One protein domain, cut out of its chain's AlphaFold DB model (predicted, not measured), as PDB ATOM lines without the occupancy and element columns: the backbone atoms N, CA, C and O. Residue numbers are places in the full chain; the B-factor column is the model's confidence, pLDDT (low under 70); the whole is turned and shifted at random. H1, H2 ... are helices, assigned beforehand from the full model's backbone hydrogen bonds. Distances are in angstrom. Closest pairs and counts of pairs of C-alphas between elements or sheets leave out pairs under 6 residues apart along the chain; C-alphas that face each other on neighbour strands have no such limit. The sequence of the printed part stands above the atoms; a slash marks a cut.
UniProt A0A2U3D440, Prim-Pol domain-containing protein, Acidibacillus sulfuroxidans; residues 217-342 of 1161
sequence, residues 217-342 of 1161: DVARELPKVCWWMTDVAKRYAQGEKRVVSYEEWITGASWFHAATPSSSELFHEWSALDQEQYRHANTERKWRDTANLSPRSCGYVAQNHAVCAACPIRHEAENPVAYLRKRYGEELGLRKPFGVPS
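Overview. This is residues 217 to 342 of the 1161 residues of the protein "Prim-Pol domain-containing protein" of Acidibacillus sulfuroxidans (UniProt A0A2U3D440). A compact cluster of short helices is gathered around H3, the longest helix, near the middle. H4 folds back beside the later part of H3 as a hairpin, H5 crosses both at a wide angle, and H8 begins beside the end of H3 and runs on in nearly the same direction; H1 and H2 make a corner, and H6 and H7 are short turns in a long run of loops. The printed part has 126 residues with eight named helices, H1 to H8 in order, and no named strand, and its class is all helix. The radius of gyration of the C-alphas is 14.4 A, and the C-alphas span 43 by 33 by 23 A.

Arrangement. H1, residues 222 to 225, and H2, residues 227 to 237, touch only at the corner, and only just, with 3 pairs of C-alphas within 8 A; the closest are Pro 223 and Met 229, 5.1 A. H3, residues 246 to 259, and H4, residues 265 to 271, form a helical hairpin: residues 253 to 257 of H3 touch H4 at a shallow tilt of 21 degrees, opposite ways, the closest C-alphas being Phe 256 and Phe 267, 5.9 A. H5, residues 280 to 289, touches H4 about perpendicular at 72 degrees, only just past steep; the C-alphas of His 268 and Thr 283 are closest, 7.2 A. H6, residues 298 to 302, is close to H3 but not clearly touching, with the closest C-alphas those of Glu 248 and Val 301, 7.2 A. H7, residues 313 to 316, and H8, residues 320 to 331, touch only at the corner, and only just, with 3 pairs; the closest C-alphas are Ile 313 and Pro 320, 6.9 A. Residues 320 to 325 of H8 touch residues 255 to 259 of H3 at a shallow tilt of 17 degrees, the same way; the C-alphas of Trp 255 and Val 321 are closest, 5.9 A. H1 touches residues 320 to 324 of H8, closest at the C-alphas of Leu 222 and Pro 320, 6.6 A. Every O i to N i+4 pair is within hydrogen-bond range in H2, H3, H4, H5, H6 and H8; H1 and H7 are too short for such a pair.

Along the chain. H1 begins at C-alpha 222 (5.403, 11.078, -32.812). H2 is 15.2 A long, H3 20.0 A, H5 14.4 A and H8 16.8 A. H8 ends at C-alpha 331 (14.396, 0.500, -23.956).

Size, cuts and confidence. The C-alphas of Gly 239 and Ser 342 are farthest apart, 45.8 A. The printed part has no cut, and no link is long. Mean pLDDT of the printed part is 82.9; residues 291 to 293, 315 to 316, 332 to 336 and 340 to 342 are under 70.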
ATOM      1  N   ASP A 217      14.747  13.752 -29.915       86.62
ATOM      2  CA  ASP A 217      14.881  12.733 -30.956       86.62
ATOM      3  C   ASP A 217      13.798  11.650 -30.857       86.62
ATOM      4  O   ASP A 217      13.218  11.280 -31.876       86.62
ATOM      5  N   VAL A 218      13.445  11.223 -29.644       90.75
ATOM      6  CA  VAL A 218      12.342  10.282 -29.393       90.75
ATOM      7  C   VAL A 218      10.989  10.945 -29.658       90.75
ATOM      8  O   VAL A 218      10.126  10.378 -30.331       90.75
ATOM      9  N   ALA A 219      10.794  12.178 -29.186       91.00
ATOM     10  CA  ALA A 219       9.556  12.929 -29.389       91.00
ATOM     11  C   ALA A 219       9.292  13.249 -30.875       91.00
ATOM     12  O   ALA A 219       8.136  13.265 -31.308       91.00
ATOM     13  N   ARG A 220      10.343  13.435 -31.690       91.81
ATOM     14  CA  ARG A 220      10.243  13.608 -33.156       91.81
ATOM     15  C   ARG A 220       9.638  12.409 -33.880       91.81
ATOM     16  O   ARG A 220       9.168  12.569 -35.005       91.81
ATOM     17  N   GLU A 221       9.612  11.228 -33.267       91.06
ATOM     18  CA  GLU A 221       8.994  10.044 -33.866       91.06
ATOM     19  C   GLU A 221       7.457  10.066 -33.789       91.06
ATOM     20  O   GLU A 221       6.799   9.292 -34.489       91.06
ATOM     21  N   LEU A 222       6.856  10.986 -33.020       90.75
ATOM     22  CA  LEU A 222       5.403  11.078 -32.812       90.75
ATOM     23  C   LEU A 222       4.581  11.107 -34.120       90.75
ATOM     24  O   LEU A 222       3.647  10.305 -34.248       90.75
ATOM     25  N   PRO A 223       4.927  11.912 -35.147       88.88
ATOM     26  CA  PRO A 223       4.210  11.894 -36.422       88.88
ATOM     27  C   PRO A 223       4.379  10.603 -37.224       88.88
ATOM     28  O   PRO A 223       3.522  10.301 -38.053       88.88
ATOM     29  N   LYS A 224       5.473   9.859 -37.010       86.44
ATOM     30  CA  LYS A 224       5.800   8.623 -37.742       86.44
ATOM     31  C   LYS A 224       5.087   7.410 -37.160       86.44
ATOM     32  O   LYS A 224       4.696   6.514 -37.904       86.44
ATOM     33  N   VAL A 225       4.900   7.385 -35.843       88.31
ATOM     34  CA  VAL A 225       4.141   6.320 -35.181       88.31
ATOM     35  C   VAL A 225       2.631   6.525 -35.374       88.31
ATOM     36  O   VAL A 225       1.900   5.569 -35.624       88.31
ATOM     37  N   CYS A 226       2.138   7.770 -35.368       91.19
ATOM     38  CA  CYS A 226       0.722   8.061 -35.588       91.19
ATOM     39  C   CYS A 226       0.338   8.023 -37.080       91.19
ATOM     40  O   CYS A 226       0.671   8.926 -37.850       91.19
ATOM     41  N   TRP A 227      -0.460   7.027 -37.481       91.19
ATOM     42  CA  TRP A 227      -0.899   6.864 -38.877       91.19
ATOM     43  C   TRP A 227      -1.705   8.052 -39.418       91.19
ATOM     44  O   TRP A 227      -1.552   8.398 -40.587       91.19
ATOM     45  N   TRP A 228      -2.514   8.715 -38.584       91.94
ATOM     46  CA  TRP A 228      -3.232   9.928 -38.989       91.94
ATOM     47  C   TRP A 228      -2.284  11.106 -39.230       91.94
ATOM     48  O   TRP A 228      -2.373  11.747 -40.271       91.94
ATOM     49  N   MET A 229      -1.330  11.368 -38.330       91.50
ATOM     50  CA  MET A 229      -0.349  12.442 -38.541       91.50
ATOM     51  C   MET A 229       0.532  12.171 -39.767       91.50
ATOM     52  O   MET A 229       0.851  13.103 -40.507       91.50
ATOM     53  N   THR A 230       0.872  10.904 -40.022       91.00
ATOM     54  CA  THR A 230       1.568  10.483 -41.245       91.00
ATOM     55  C   THR A 230       0.729  10.751 -42.499       91.00
ATOM     56  O   THR A 230       1.259  11.251 -43.491       91.00
ATOM     57  N   ASP A 231      -0.569  10.431 -42.479       90.31
ATOM     58  CA  ASP A 231      -1.486  10.703 -43.593       90.31
ATOM     59  C   ASP A 231      -1.640  12.211 -43.851       90.31
ATOM     60  O   ASP A 231      -1.463  12.676 -44.976       90.31
ATOM     61  N   VAL A 232      -1.841  12.998 -42.791       89.94
ATOM     62  CA  VAL A 232      -1.900  14.465 -42.843       89.94
ATOM     63  C   VAL A 232      -0.645  15.052 -43.489       89.94
ATOM     64  O   VAL A 232      -0.745  15.883 -44.393       89.94
ATOM     65  N   ALA A 233       0.543  14.609 -43.065       89.44
ATOM     66  CA  ALA A 233       1.802  15.084 -43.630       89.44
ATOM     67  C   ALA A 233       1.919  14.758 -45.129       89.44
ATOM     68  O   ALA A 233       2.352  15.608 -45.911       89.44
ATOM     69  N   LYS A 234       1.477  13.565 -45.554       90.12
ATOM     70  CA  LYS A 234       1.447  13.175 -46.975       90.12
ATOM     71  C   LYS A 234       0.513  14.064 -47.794       90.12
ATOM     72  O   LYS A 234       0.897  14.492 -48.878       90.12
ATOM     73  N   ARG A 235      -0.679  14.368 -47.281       89.75
ATOM     74  CA  ARG A 235      -1.676  15.196 -47.978       89.75
ATOM     75  C   ARG A 235      -1.220  16.646 -48.128       89.75
ATOM     76  O   ARG A 235      -1.304  17.202 -49.221       89.75
ATOM     77  N   TYR A 236      -0.623  17.231 -47.087       90.62
ATOM     78  CA  TYR A 236       0.022  18.545 -47.212       90.62
ATOM     79  C   TYR A 236       1.184  18.524 -48.217       90.62
ATOM     80  O   TYR A 236       1.292  19.429 -49.043       90.62
ATOM     81  N   ALA A 237       2.012  17.471 -48.222       87.44
ATOM     82  CA  ALA A 237       3.086  17.319 -49.207       87.44
ATOM     83  C   ALA A 237       2.568  17.173 -50.654       87.44
ATOM     84  O   ALA A 237       3.255  17.561 -51.598       87.44
ATOM     85  N   GLN A 238       1.348  16.661 -50.838       90.44
ATOM     86  CA  GLN A 238       0.650  16.592 -52.130       90.44
ATOM     87  C   GLN A 238      -0.000  17.925 -52.543       90.44
ATOM     88  O   GLN A 238      -0.595  18.015 -53.617       90.44
ATOM     89  N   GLY A 239       0.136  18.976 -51.728       86.50
ATOM     90  CA  GLY A 239      -0.382  20.313 -52.008       86.50
ATOM     91  C   GLY A 239      -1.836  20.531 -51.585       86.50
ATOM     92  O   GLY A 239      -2.407  21.574 -51.921       86.50
ATOM     93  N   GLU A 240      -2.443  19.589 -50.854       88.62
ATOM     94  CA  GLU A 240      -3.751  19.807 -50.236       88.62
ATOM     95  C   GLU A 240      -3.666  20.895 -49.159       88.62
ATOM     96  O   GLU A 240      -2.652  21.059 -48.481       88.62
ATOM     97  N   LYS A 241      -4.750  21.653 -48.992       85.06
ATOM     98  CA  LYS A 241      -4.823  22.779 -48.052       85.06
ATOM     99  C   LYS A 241      -5.894  22.515 -47.009       85.06
ATOM    100  O   LYS A 241      -6.924  21.929 -47.334       85.06
ATOM    101  N   ARG A 242      -5.678  23.008 -45.782       82.88
ATOM    102  CA  ARG A 242      -6.624  22.899 -44.655       82.88
ATOM    103  C   ARG A 242      -7.071  21.456 -44.385       82.88
ATOM    104  O   ARG A 242      -8.252  21.190 -44.181       82.88
ATOM    105  N   VAL A 243      -6.114  20.529 -44.410       87.25
ATOM    106  CA  VAL A 243      -6.350  19.087 -44.222       87.25
ATOM    107  C   VAL A 243      -6.849  18.780 -42.806       87.25
ATOM    108  O   VAL A 243      -7.622  17.847 -42.620       87.25
ATOM    109  N   VAL A 244      -6.417  19.572 -41.820       87.38
ATOM    110  CA  VAL A 244      -6.713  19.385 -40.393       87.38
ATOM    111  C   VAL A 244      -7.667  20.479 -39.909       87.38
ATOM    112  O   VAL A 244      -7.398  21.671 -40.085       87.38
ATOM    113  N   SER A 245      -8.776  20.087 -39.283       87.31
ATOM    114  CA  SER A 245      -9.712  21.004 -38.623       87.31
ATOM    115  C   SER A 245      -9.144  21.552 -37.307       87.31
ATOM    116  O   SER A 245      -8.171  21.040 -36.760       87.31
ATOM    117  N   TYR A 246      -9.762  22.595 -36.746       84.19
ATOM    118  CA  TYR A 246      -9.280  23.193 -35.495       84.19
ATOM    119  C   TYR A 246      -9.288  22.214 -34.304       84.19
ATOM    120  O   TYR A 246      -8.326  22.178 -33.541       84.19
ATOM    121  N   GLU A 247     -10.327  21.390 -34.162       81.62
ATOM    122  CA  GLU A 247     -10.418  20.394 -33.082       81.62
ATOM    123  C   GLU A 247      -9.361  19.289 -33.214       81.62
ATOM    124  O   GLU A 247      -8.774  18.834 -32.229       81.62
ATOM    125  N   GLU A 248      -9.067  18.877 -34.445       85.88
ATOM    126  CA  GLU A 248      -8.007  17.911 -34.732       85.88
ATOM    127  C   GLU A 248      -6.623  18.525 -34.503       85.88
ATOM    128  O   GLU A 248      -5.726  17.871 -33.977       85.88
ATOM    129  N   TRP A 249      -6.458  19.811 -34.809       88.25
ATOM    130  CA  TRP A 249      -5.238  20.552 -34.510       88.25
ATOM    131  C   TRP A 249      -4.988  20.646 -32.997       88.25
ATOM    132  O   TRP A 249      -3.869  20.402 -32.551       88.25
ATOM    133  N   ILE A 250      -6.030  20.903 -32.194       85.62
ATOM    134  CA  ILE A 250      -5.965  20.860 -30.718       85.62
ATOM    135  C   ILE A 250      -5.652  19.449 -30.214       85.62
ATOM    136  O   ILE A 250      -4.907  19.281 -29.251       85.62
ATOM    137  N   THR A 251      -6.175  18.422 -30.884       86.81
ATOM    138  CA  THR A 251      -5.852  17.028 -30.564       86.81
ATOM    139  C   THR A 251      -4.360  16.749 -30.766       86.81
ATOM    140  O   THR A 251      -3.707  16.254 -29.849       86.81
ATOM    141  N   GLY A 252      -3.795  17.153 -31.909       88.44
ATOM    142  CA  GLY A 252      -2.355  17.058 -32.159       88.44
ATOM    143  C   GLY A 252      -1.524  17.868 -31.159       88.44
ATOM    144  O   GLY A 252      -0.532  17.358 -30.641       88.44
ATOM    145  N   ALA A 253      -1.968  19.082 -30.816       87.88
ATOM    146  CA  ALA A 253      -1.333  19.926 -29.803       87.88
ATOM    147  C   ALA A 253      -1.233  19.224 -28.442       87.88
ATOM    148  O   ALA A 253      -0.164  19.218 -27.840       87.88
ATOM    149  N   SER A 254      -2.311  18.561 -28.000       88.44
ATOM    150  CA  SER A 254      -2.323  17.821 -26.730       88.44
ATOM    151  C   SER A 254      -1.288  16.689 -26.689       88.44
ATOM    152  O   SER A 254      -0.672  16.454 -25.656       88.44
ATOM    153  N   TRP A 255      -1.027  16.017 -27.818       90.38
ATOM    154  CA  TRP A 255      -0.034  14.939 -27.876       90.38
ATOM    155  C   TRP A 255       1.400  15.453 -27.882       90.38
ATOM    156  O   TRP A 255       2.240  14.892 -27.185       90.38
ATOM    157  N   PHE A 256       1.685  16.524 -28.629       91.00
ATOM    158  CA  PHE A 256       3.007  17.151 -28.591       91.00
ATOM    159  C   PHE A 256       3.296  17.764 -27.222       91.00
ATOM    160  O   PHE A 256       4.404  17.619 -26.717       91.00
ATOM    161  N   HIS A 257       2.298  18.373 -26.579       87.81
ATOM    162  CA  HIS A 257       2.458  18.924 -25.236       87.81
ATOM    163  C   HIS A 257       2.675  17.830 -24.190       87.81
ATOM    164  O   HIS A 257       3.434  18.027 -23.250       87.81
ATOM    165  N   ALA A 258       2.065  16.659 -24.361       85.75
ATOM    166  CA  ALA A 258       2.349  15.496 -23.528       85.75
ATOM    167  C   ALA A 258       3.711  14.845 -23.837       85.75
ATOM    168  O   ALA A 258       4.225  14.104 -23.003       85.75
ATOM    169  N   ALA A 259       4.303  15.076 -25.013       88.06
ATOM    170  CA  ALA A 259       5.618  14.545 -25.376       88.06
ATOM    171  C   ALA A 259       6.747  15.441 -24.850       88.06
ATOM    172  O   ALA A 259       7.691  14.935 -24.246       88.06
ATOM    173  N   THR A 260       6.619  16.756 -25.028       89.62
ATOM    174  CA  THR A 260       7.604  17.762 -24.605       89.62
ATOM    175  C   THR A 260       6.919  18.947 -23.908       89.62
ATOM    176  O   THR A 260       6.817  20.024 -24.502       89.62
ATOM    177  N   PRO A 261       6.413  18.788 -22.668       83.81
ATOM    178  CA  PRO A 261       5.771  19.874 -21.924       83.81
ATOM    179  C   PRO A 261       6.568  21.181 -21.859       83.81
ATOM    180  O   PRO A 261       5.966  22.257 -21.828       83.81
ATOM    181  N   SER A 262       7.904  21.113 -21.841       81.25
ATOM    182  CA  SER A 262       8.755  22.303 -21.725       81.25
ATOM    183  C   SER A 262       9.105  22.976 -23.066       81.25
ATOM    184  O   SER A 262       9.603  24.103 -23.069       81.25
ATOM    185  N   SER A 263       8.799  22.342 -24.211       85.56
ATOM    186  CA  SER A 263       9.169  22.836 -25.547       85.56
ATOM    187  C   SER A 263       8.032  22.743 -26.569       85.56
ATOM    188  O   SER A 263       7.473  21.674 -26.812       85.56
ATOM    189  N   SER A 264       7.740  23.863 -27.242       89.12
ATOM    190  CA  SER A 264       6.767  23.941 -28.343       89.12
ATOM    191  C   SER A 264       7.371  23.654 -29.728       89.12
ATOM    192  O   SER A 264       6.642  23.645 -30.723       89.12
ATOM    193  N   GLU A 265       8.681  23.399 -29.821       89.75
ATOM    194  CA  GLU A 265       9.432  23.314 -31.086       89.75
ATOM    195  C   GLU A 265       8.813  22.317 -32.080       89.75
ATOM    196  O   GLU A 265       8.454  22.688 -33.198       89.75
ATOM    197  N   LEU A 266       8.582  21.074 -31.647       90.00
ATOM    198  CA  LEU A 266       8.041  20.014 -32.507       90.00
ATOM    199  C   LEU A 266       6.594  20.276 -32.934       90.00
ATOM    200  O   LEU A 266       6.176  19.925 -34.040       90.00
ATOM    201  N   PHE A 267       5.824  20.943 -32.076       92.00
ATOM    202  CA  PHE A 267       4.468  21.340 -32.413       92.00
ATOM    203  C   PHE A 267       4.438  22.457 -33.461       92.00
ATOM    204  O   PHE A 267       3.576  22.453 -34.348       92.00
ATOM    205  N   HIS A 268       5.383  23.397 -33.389       92.94
ATOM    206  CA  HIS A 268       5.577  24.421 -34.410       92.94
ATOM    207  C   HIS A 268       6.002  23.811 -35.749       92.94
ATOM    208  O   HIS A 268       5.438  24.194 -36.775       92.94
ATOM    209  N   GLU A 269       6.918  22.837 -35.745       91.50
ATOM    210  CA  GLU A 269       7.320  22.094 -36.948       91.50
ATOM    211  C   GLU A 269       6.121  21.403 -37.614       91.50
ATOM    212  O   GLU A 269       5.890  21.575 -38.812       91.50
ATOM    213  N   TRP A 270       5.307  20.679 -36.839       91.56
ATOM    214  CA  TRP A 270       4.124  19.995 -37.367       91.56
ATOM    215  C   TRP A 270       3.034  20.970 -37.828       91.56
ATOM    216  O   TRP A 270       2.452  20.802 -38.900       91.56
ATOM    217  N   SER A 271       2.780  22.034 -37.063       91.19
ATOM    218  CA  SER A 271       1.788  23.053 -37.426       91.19
ATOM    219  C   SER A 271       2.171  23.826 -38.691       91.19
ATOM    220  O   SER A 271       1.282  24.260 -39.420       91.19
ATOM    221  N   ALA A 272       3.467  23.987 -38.972       91.44
ATOM    222  CA  ALA A 272       3.967  24.678 -40.160       91.44
ATOM    223  C   ALA A 272       3.729  23.909 -41.476       91.44
ATOM    224  O   ALA A 272       3.899  24.495 -42.548       91.44
ATOM    225  N   LEU A 273       3.295  22.641 -41.413       88.94
ATOM    226  CA  LEU A 273       2.861  21.880 -42.591       88.94
ATOM    227  C   LEU A 273       1.665  22.553 -43.292       88.94
ATOM    228  O   LEU A 273       1.595  22.538 -44.521       88.94
ATOM    229  N   ASP A 274       0.771  23.209 -42.539       87.75
ATOM    230  CA  ASP A 274      -0.276  24.071 -43.100       87.75
ATOM    231  C   ASP A 274       0.250  25.505 -43.269       87.75
ATOM    232  O   ASP A 274       0.062  26.381 -42.418       87.75
ATOM    233  N   GLN A 275       0.893  25.760 -44.409       83.00
ATOM    234  CA  GLN A 275       1.452  27.078 -44.739       83.00
ATOM    235  C   GLN A 275       0.392  28.197 -44.811       83.00
ATOM    236  O   GLN A 275       0.736  29.378 -44.743       83.00
ATOM    237  N   GLU A 276      -0.896  27.865 -44.946       82.69
ATOM    238  CA  GLU A 276      -1.966  28.854 -45.069       82.69
ATOM    239  C   GLU A 276      -2.436  29.340 -43.691       82.69
ATOM    240  O   GLU A 276      -2.532  30.554 -43.461       82.69
ATOM    241  N   GLN A 277      -2.683  28.405 -42.767       82.00
ATOM    242  CA  GLN A 277      -3.229  28.687 -41.433       82.00
ATOM    243  C   GLN A 277      -2.163  28.952 -40.365       82.00
ATOM    244  O   GLN A 277      -2.445  29.656 -39.388       82.00
ATOM    245  N   TYR A 278      -0.943  28.437 -40.532       90.44
ATOM    246  CA  TYR A 278       0.106  28.574 -39.526       90.44
ATOM    247  C   TYR A 278       0.510  30.033 -39.306       90.44
ATOM    248  O   TYR A 278       0.880  30.764 -40.227       90.44
ATOM    249  N   ARG A 279       0.466  30.477 -38.050       90.75
ATOM    250  CA  ARG A 279       0.963  31.787 -37.621       90.75
ATOM    251  C   ARG A 279       1.672  31.598 -36.293       90.75
ATOM    252  O   ARG A 279       1.002  31.388 -35.288       90.75
ATOM    253  N   HIS A 280       2.997  31.736 -36.286       90.44
ATOM    254  CA  HIS A 280       3.846  31.447 -35.125       90.44
ATOM    255  C   HIS A 280       3.300  32.033 -33.811       90.44
ATOM    256  O   HIS A 280       3.086  31.300 -32.855       90.44
ATOM    257  N   ALA A 281       2.990  33.333 -33.763       85.06
ATOM    258  CA  ALA A 281       2.482  33.976 -32.546       85.06
ATOM    259  C   ALA A 281       1.112  33.435 -32.079       85.06
ATOM    260  O   ALA A 281       0.843  33.376 -30.882       85.06
ATOM    261  N   ASN A 282       0.238  33.037 -33.010       85.25
ATOM    262  CA  ASN A 282      -1.073  32.474 -32.675       85.25
ATOM    263  C   ASN A 282      -0.950  31.017 -32.214       85.25
ATOM    264  O   ASN A 282      -1.633  30.620 -31.275       85.25
ATOM    265  N   THR A 283      -0.076  30.244 -32.860       89.19
ATOM    266  CA  THR A 283       0.244  28.864 -32.483       89.19
ATOM    267  C   THR A 283       0.853  28.805 -31.088       89.19
ATOM    268  O   THR A 283       0.354  28.055 -30.261       89.19
ATOM    269  N   GLU A 284       1.828  29.664 -30.792       89.00
ATOM    270  CA  GLU A 284       2.490  29.735 -29.482       89.00
ATOM    271  C   GLU A 284       1.517  30.153 -28.365       89.00
ATOM    272  O   GLU A 284       1.532  29.595 -27.271       89.00
ATOM    273  N   ARG A 285       0.603  31.100 -28.635       85.06
ATOM    274  CA  ARG A 285      -0.456  31.453 -27.675       85.06
ATOM    275  C   ARG A 285      -1.361  30.255 -27.381       85.06
ATOM    276  O   ARG A 285      -1.582  29.933 -26.222       85.06
ATOM    277  N   LYS A 286      -1.857  29.593 -28.429       82.25
ATOM    278  CA  LYS A 286      -2.759  28.441 -28.296       82.25
ATOM    279  C   LYS A 286      -2.072  27.239 -27.647       82.25
ATOM    280  O   LYS A 286      -2.718  26.530 -26.894       82.25
ATOM    281  N   TRP A 287      -0.780  27.034 -27.899       82.25
ATOM    282  CA  TRP A 287       0.029  26.013 -27.234       82.25
ATOM    283  C   TRP A 287      -0.021  26.162 -25.709       82.25
ATOM    284  O   TRP A 287      -0.310  25.200 -24.999       82.25
ATOM    285  N   ARG A 288       0.147  27.390 -25.206       80.81
ATOM    286  CA  ARG A 288       0.034  27.677 -23.766       80.81
ATOM    287  C   ARG A 288      -1.363  27.383 -23.228       80.81
ATOM    288  O   ARG A 288      -1.488  26.856 -22.128       80.81
ATOM    289  N   ASP A 289      -2.399  27.656 -24.018       76.75
ATOM    290  CA  ASP A 289      -3.786  27.349 -23.651       76.75
ATOM    291  C   ASP A 289      -4.057  25.827 -23.606       76.75
ATOM    292  O   ASP A 289      -4.964  25.382 -22.901       76.75
ATOM    293  N   THR A 290      -3.262  25.009 -24.312       71.94
ATOM    294  CA  THR A 290      -3.376  23.537 -24.304       71.94
ATOM    295  C   THR A 290      -2.645  22.841 -23.151       71.94
ATOM    296  O   THR A 290      -2.835  21.641 -22.968       71.94
ATOM    297  N   ALA A 291      -1.885  23.567 -22.322       67.88
ATOM    298  CA  ALA A 291      -1.051  22.996 -21.255       67.88
ATOM    299  C   ALA A 291      -1.813  22.216 -20.168       67.88
ATOM    300  O   ALA A 291      -1.244  21.355 -19.503       67.88
ATOM    301  N   ASN A 292      -3.108  22.499 -20.003       65.88
ATOM    302  CA  ASN A 292      -3.973  21.837 -19.023       65.88
ATOM    303  C   ASN A 292      -4.872  20.750 -19.635       65.88
ATOM    304  O   ASN A 292      -5.698  20.177 -18.928       65.88
ATOM    305  N   LEU A 293      -4.769  20.491 -20.941       68.56
ATOM    306  CA  LEU A 293      -5.620  19.518 -21.623       68.56
ATOM    307  C   LEU A 293      -4.984  18.138 -21.578       68.56
ATOM    308  O   LEU A 293      -3.935  17.958 -22.171       68.56
ATOM    309  N   SER A 294      -5.638  17.147 -20.979       76.25
ATOM    310  CA  SER A 294      -5.179  15.756 -21.079       76.25
ATOM    311  C   SER A 294      -5.079  15.303 -22.551       76.25
ATOM    312  O   SER A 294      -5.924  15.694 -23.371       76.25
ATOM    313  N   PRO A 295      -4.078  14.475 -22.911       80.19
ATOM    314  CA  PRO A 295      -3.892  14.020 -24.284       80.19
ATOM    315  C   PRO A 295      -5.105  13.201 -24.737       80.19
ATOM    316  O   PRO A 295      -5.446  12.187 -24.129       80.19
ATOM    317  N   ARG A 296      -5.778  13.629 -25.815       81.81
ATOM    318  CA  ARG A 296      -7.007  12.950 -26.271       81.81
ATOM    319  C   ARG A 296      -6.708  11.527 -26.755       81.81
ATOM    320  O   ARG A 296      -5.649  11.267 -27.321       81.81
ATOM    321  N   SER A 297      -7.649  10.600 -26.586       83.56
ATOM    322  CA  SER A 297      -7.465   9.215 -27.037       83.56
ATOM    323  C   SER A 297      -7.520   9.081 -28.567       83.56
ATOM    324  O   SER A 297      -8.175   9.862 -29.265       83.56
ATOM    325  N   CYS A 298      -6.892   8.027 -29.100       81.56
ATOM    326  CA  CYS A 298      -6.965   7.627 -30.511       81.56
ATOM    327  C   CYS A 298      -8.411   7.463 -31.010       81.56
ATOM    328  O   CYS A 298      -8.676   7.634 -32.201       81.56
ATOM    329  N   GLY A 299      -9.354   7.149 -30.112       78.38
ATOM    330  CA  GLY A 299     -10.773   7.004 -30.432       78.38
ATOM    331  C   GLY A 299     -11.395   8.271 -31.024       78.38
ATOM    332  O   GLY A 299     -12.236   8.156 -31.909       78.38
ATOM    333  N   TYR A 300     -10.944   9.459 -30.606       78.56
ATOM    334  CA  TYR A 300     -11.464  10.732 -31.112       78.56
ATOM    335  C   TYR A 300     -11.133  10.945 -32.598       78.56
ATOM    336  O   TYR A 300     -12.006  11.267 -33.397       78.56
ATOM    337  N   VAL A 301      -9.879  10.700 -32.993       77.69
ATOM    338  CA  VAL A 301      -9.434  10.859 -34.388       77.69
ATOM    339  C   VAL A 301      -9.980   9.738 -35.280       77.69
ATOM    340  O   VAL A 301     -10.348   9.981 -36.430       77.69
ATOM    341  N   ALA A 302     -10.107   8.519 -34.744       79.19
ATOM    342  CA  ALA A 302     -10.603   7.361 -35.489       79.19
ATOM    343  C   ALA A 302     -12.065   7.482 -35.949       79.19
ATOM    344  O   ALA A 302     -12.451   6.804 -36.898       79.19
ATOM    345  N   GLN A 303     -12.871   8.337 -35.313       75.75
ATOM    346  CA  GLN A 303     -14.243   8.618 -35.754       75.75
ATOM    347  C   GLN A 303     -14.288   9.330 -37.113       75.75
ATOM    348  O   GLN A 303     -15.240   9.143 -37.865       75.75
ATOM    349  N   ASN A 304     -13.253  10.112 -37.437       70.69
ATOM    350  CA  ASN A 304     -13.242  10.996 -38.605       70.69
ATOM    351  C   ASN A 304     -12.255  10.553 -39.699       70.69
ATOM    352  O   ASN A 304     -12.331  11.052 -40.819       70.69
ATOM    353  N   HIS A 305     -11.350   9.608 -39.405       76.19
ATOM    354  CA  HIS A 305     -10.280   9.196 -40.323       76.19
ATOM    355  C   HIS A 305     -10.184   7.678 -40.469       76.19
ATOM    356  O   HIS A 305      -9.735   6.969 -39.568       76.19
ATOM    357  N   ALA A 306     -10.526   7.180 -41.661       78.69
ATOM    358  CA  ALA A 306     -10.517   5.750 -41.978       78.69
ATOM    359  C   ALA A 306      -9.128   5.097 -41.842       78.69
ATOM    360  O   ALA A 306      -9.037   3.915 -41.515       78.69
ATOM    361  N   VAL A 307      -8.041   5.864 -42.016       81.62
ATOM    362  CA  VAL A 307      -6.660   5.372 -41.843       81.62
ATOM    363  C   VAL A 307      -6.392   4.844 -40.429       81.62
ATOM    364  O   VAL A 307      -5.535   3.987 -40.244       81.62
ATOM    365  N   CYS A 308      -7.152   5.284 -39.424       84.12
ATOM    366  CA  CYS A 308      -7.013   4.820 -38.045       84.12
ATOM    367  C   CYS A 308      -7.707   3.477 -37.762       84.12
ATOM    368  O   CYS A 308      -7.493   2.907 -36.692       84.12
ATOM    369  N   ALA A 309      -8.532   2.957 -38.679       77.38
ATOM    370  CA  ALA A 309      -9.268   1.710 -38.464       77.38
ATOM    371  C   ALA A 309      -8.344   0.483 -38.357       77.38
ATOM    372  O   ALA A 309      -8.631  -0.414 -37.574       77.38
ATOM    373  N   ALA A 310      -7.225   0.485 -39.088       75.62
ATOM    374  CA  ALA A 310      -6.228  -0.589 -39.107       75.62
ATOM    375  C   ALA A 310      -4.914  -0.217 -38.387       75.62
ATOM    376  O   ALA A 310      -3.892  -0.869 -38.584       75.62
ATOM    377  N   CYS A 311      -4.910   0.857 -37.588       80.44
ATOM    378  CA  CYS A 311      -3.700   1.332 -36.921       80.44
ATOM    379  C   CYS A 311      -3.306   0.391 -35.761       80.44
ATOM    380  O   CYS A 311      -4.101   0.240 -34.831       80.44
ATOM    381  N   PRO A 312      -2.087  -0.186 -35.752       74.06
ATOM    382  CA  PRO A 312      -1.665  -1.148 -34.726       74.06
ATOM    383  C   PRO A 312      -1.586  -0.519 -33.327       74.06
ATOM    384  O   PRO A 312      -2.014  -1.116 -32.344       74.06
ATOM    385  N   ILE A 313      -1.173   0.752 -33.247       79.50
ATOM    386  CA  ILE A 313      -1.055   1.488 -31.977       79.50
ATOM    387  C   ILE A 313      -2.402   1.620 -31.266       79.50
ATOM    388  O   ILE A 313      -2.446   1.628 -30.041       79.50
ATOM    389  N   ARG A 314      -3.513   1.686 -32.012       70.69
ATOM    390  CA  ARG A 314      -4.857   1.878 -31.443       70.69
ATOM    391  C   ARG A 314      -5.248   0.771 -30.456       70.69
ATOM    392  O   ARG A 314      -6.063   1.023 -29.572       70.69
ATOM    393  N   HIS A 315      -4.697  -0.432 -30.613       68.25
ATOM    394  CA  HIS A 315      -4.949  -1.568 -29.724       68.25
ATOM    395  C   HIS A 315      -3.875  -1.729 -28.639       68.25
ATOM    396  O   HIS A 315      -4.147  -2.349 -27.614       68.25
ATOM    397  N   GLU A 316      -2.695  -1.140 -28.838       69.38
ATOM    398  CA  GLU A 316      -1.542  -1.251 -27.937       69.38
ATOM    399  C   GLU A 316      -1.452  -0.107 -26.910       69.38
ATOM    400  O   GLU A 316      -0.900  -0.308 -25.828       69.38
ATOM    401  N   ALA A 317      -1.994   1.082 -27.210       75.62
ATOM    402  CA  ALA A 317      -1.990   2.244 -26.315       75.62
ATOM    403  C   ALA A 317      -3.177   3.198 -26.560       75.62
ATOM    404  O   ALA A 317      -3.758   3.246 -27.644       75.62
ATOM    405  N   GLU A 318      -3.516   4.015 -25.558       76.44
ATOM    406  CA  GLU A 318      -4.625   4.983 -25.628       76.44
ATOM    407  C   GLU A 318      -4.415   6.105 -26.646       76.44
ATOM    408  O   GLU A 318      -5.372   6.570 -27.267       76.44
ATOM    409  N   ASN A 319      -3.175   6.567 -26.793       86.69
ATOM    410  CA  ASN A 319      -2.773   7.621 -27.714       86.69
ATOM    411  C   ASN A 319      -1.306   7.410 -28.158       86.69
ATOM    412  O   ASN A 319      -0.577   6.627 -27.538       86.69
ATOM    413  N   PRO A 320      -0.842   8.081 -29.228       89.06
ATOM    414  CA  PRO A 320       0.492   7.836 -29.780       89.06
ATOM    415  C   PRO A 320       1.652   8.245 -28.855       89.06
ATOM    416  O   PRO A 320       2.731   7.664 -28.941       89.06
ATOM    417  N   VAL A 321       1.451   9.216 -27.956       89.12
ATOM    418  CA  VAL A 321       2.495   9.656 -27.013       89.12
ATOM    419  C   VAL A 321       2.657   8.686 -25.839       89.12
ATOM    420  O   VAL A 321       3.785   8.408 -25.435       89.12
ATOM    421  N   ALA A 322       1.566   8.088 -25.350       85.06
ATOM    422  CA  ALA A 322       1.603   7.018 -24.353       85.06
ATOM    423  C   ALA A 322       2.384   5.799 -24.867       85.06
ATOM    424  O   ALA A 322       3.215   5.242 -24.149       85.06
ATOM    425  N   TYR A 323       2.172   5.439 -26.138       88.31
ATOM    426  CA  TYR A 323       2.933   4.391 -26.816       88.31
ATOM    427  C   TYR A 323       4.440   4.690 -26.845       88.31
ATOM    428  O   TYR A 323       5.246   3.839 -26.474       88.31
ATOM    429  N   LEU A 324       4.825   5.915 -27.229       88.56
ATOM    430  CA  LEU A 324       6.233   6.321 -27.278       88.56
ATOM    431  C   LEU A 324       6.903   6.314 -25.902       88.56
ATOM    432  O   LEU A 324       8.001   5.781 -25.774       88.56
ATOM    433  N   ARG A 325       6.250   6.859 -24.868       89.00
ATOM    434  CA  ARG A 325       6.796   6.875 -23.499       89.00
ATOM    435  C   ARG A 325       6.975   5.472 -22.929       89.00
ATOM    436  O   ARG A 325       7.962   5.226 -22.239       89.00
ATOM    437  N   LYS A 326       6.040   4.561 -23.217       83.81
ATOM    438  CA  LYS A 326       6.136   3.152 -22.817       83.81
ATOM    439  C   LYS A 326       7.332   2.477 -23.485       83.81
ATOM    440  O   LYS A 326       8.206   1.985 -22.786       83.81
ATOM    441  N   ARG A 327       7.412   2.544 -24.816       84.50
ATOM    442  CA  ARG A 327       8.497   1.930 -25.592       84.50
ATOM    443  C   ARG A 327       9.873   2.470 -25.202       84.50
ATOM    444  O   ARG A 327      10.809   1.703 -25.029       84.50
ATOM    445  N   TYR A 328       9.985   3.785 -25.022       87.44
ATOM    446  CA  TYR A 328      11.243   4.398 -24.603       87.44
ATOM    447  C   TYR A 328      11.624   4.020 -23.162       87.44
ATOM    448  O   TYR A 328      12.790   3.778 -22.873       87.44
ATOM    449  N   GLY A 329      10.644   3.902 -22.257       79.19
ATOM    450  CA  GLY A 329      10.878   3.382 -20.908       79.19
ATOM    451  C   GLY A 329      11.372   1.932 -20.911       79.19
ATOM    452  O   GLY A 329      12.324   1.618 -20.204       79.19
ATOM    453  N   GLU A 330      10.783   1.075 -21.750       78.69
ATOM    454  CA  GLU A 330      11.202  -0.324 -21.933       78.69
ATOM    455  C   GLU A 330      12.638  -0.429 -22.472       78.69
ATOM    456  O   GLU A 330      13.423  -1.227 -21.964       78.69
ATOM    457  N   GLU A 331      13.018   0.416 -23.438       78.50
ATOM    458  CA  GLU A 331      14.396   0.500 -23.956       78.50
ATOM    459  C   GLU A 331      15.412   0.901 -22.870       78.50
ATOM    460  O   GLU A 331      16.573   0.495 -22.925       78.50
ATOM    461  N   LEU A 332      14.969   1.647 -21.853       65.12
ATOM    462  CA  LEU A 332      15.768   2.039 -20.689       65.12
ATOM    463  C   LEU A 332      15.675   1.051 -19.510       65.12
ATOM    464  O   LEU A 332      16.312   1.277 -18.481       65.12
ATOM    465  N   GLY A 333      14.896  -0.029 -19.627       60.94
ATOM    466  CA  GLY A 333      14.693  -1.013 -18.557       60.94
ATOM    467  C   GLY A 333      13.780  -0.544 -17.416       60.94
ATOM    468  O   GLY A 333      13.799  -1.128 -16.332       60.94
ATOM    469  N   LEU A 334      12.982   0.506 -17.629       58.06
ATOM    470  CA  LEU A 334      12.039   1.018 -16.633       58.06
ATOM    471  C   LEU A 334      10.781   0.142 -16.561       58.06
ATOM    472  O   LEU A 334      10.228  -0.269 -17.579       58.06
ATOM    473  N   ARG A 335      10.275  -0.088 -15.341       54.84
ATOM    474  CA  ARG A 335       9.003  -0.806 -15.105       54.84
ATOM    475  C   ARG A 335       7.752   0.044 -15.379       54.84
ATOM    476  O   ARG A 335       6.661  -0.503 -15.487       54.84
ATOM    477  N   LYS A 336       7.897   1.370 -15.465       66.69
ATOM    478  CA  LYS A 336       6.825   2.351 -15.726       66.69
ATOM    479  C   LYS A 336       7.175   3.166 -16.988       66.69
ATOM    480  O   LYS A 336       8.358   3.261 -17.319       66.69
ATOM    481  N   PRO A 337       6.193   3.769 -17.693       75.31
ATOM    482  CA  PRO A 337       6.470   4.653 -18.827       75.31
ATOM    483  C   PRO A 337       7.457   5.769 -18.469       75.31
ATOM    484  O   PRO A 337       7.472   6.264 -17.343       75.31
ATOM    485  N   PHE A 338       8.268   6.199 -19.434       80.62
ATOM    486  CA  PHE A 338       9.260   7.240 -19.192       80.62
ATOM    487  C   PHE A 338       8.606   8.581 -18.807       80.62
ATOM    488  O   PHE A 338       7.692   9.061 -19.490       80.62
ATOM    489  N   GLY A 339       9.115   9.203 -17.739       71.50
ATOM    490  CA  GLY A 339       8.685  10.515 -17.245       71.50
ATOM    491  C   GLY A 339       7.483  10.505 -16.295       71.50
ATOM    492  O   GLY A 339       6.867  11.553 -16.112       71.50
ATOM    493  N   VAL A 340       7.136   9.349 -15.709       67.19
ATOM    494  CA  VAL A 340       6.157   9.252 -14.609       67.19
ATOM    495  C   VAL A 340       6.777   9.807 -13.315       67.19
ATOM    496  O   VAL A 340       7.862   9.362 -12.940       67.19
ATOM    497  N   PRO A 341       6.115  10.731 -12.589       58.94
ATOM    498  CA  PRO A 341       6.619  11.221 -11.305       58.94
ATOM    499  C   PRO A 341       6.767  10.096 -10.270       58.94
ATOM    500  O   PRO A 341       5.821   9.331 -10.077       58.94
ATOM    501  N   SER A 342       7.898  10.015  -9.555       58.88
ATOM    502  CA  SER A 342       8.023   9.066  -8.438       58.88
ATOM    503  C   SER A 342       7.231   9.549  -7.218       58.88
ATOM    504  O   SER A 342       7.273  10.733  -6.859       58.88
TER     505      SER A 342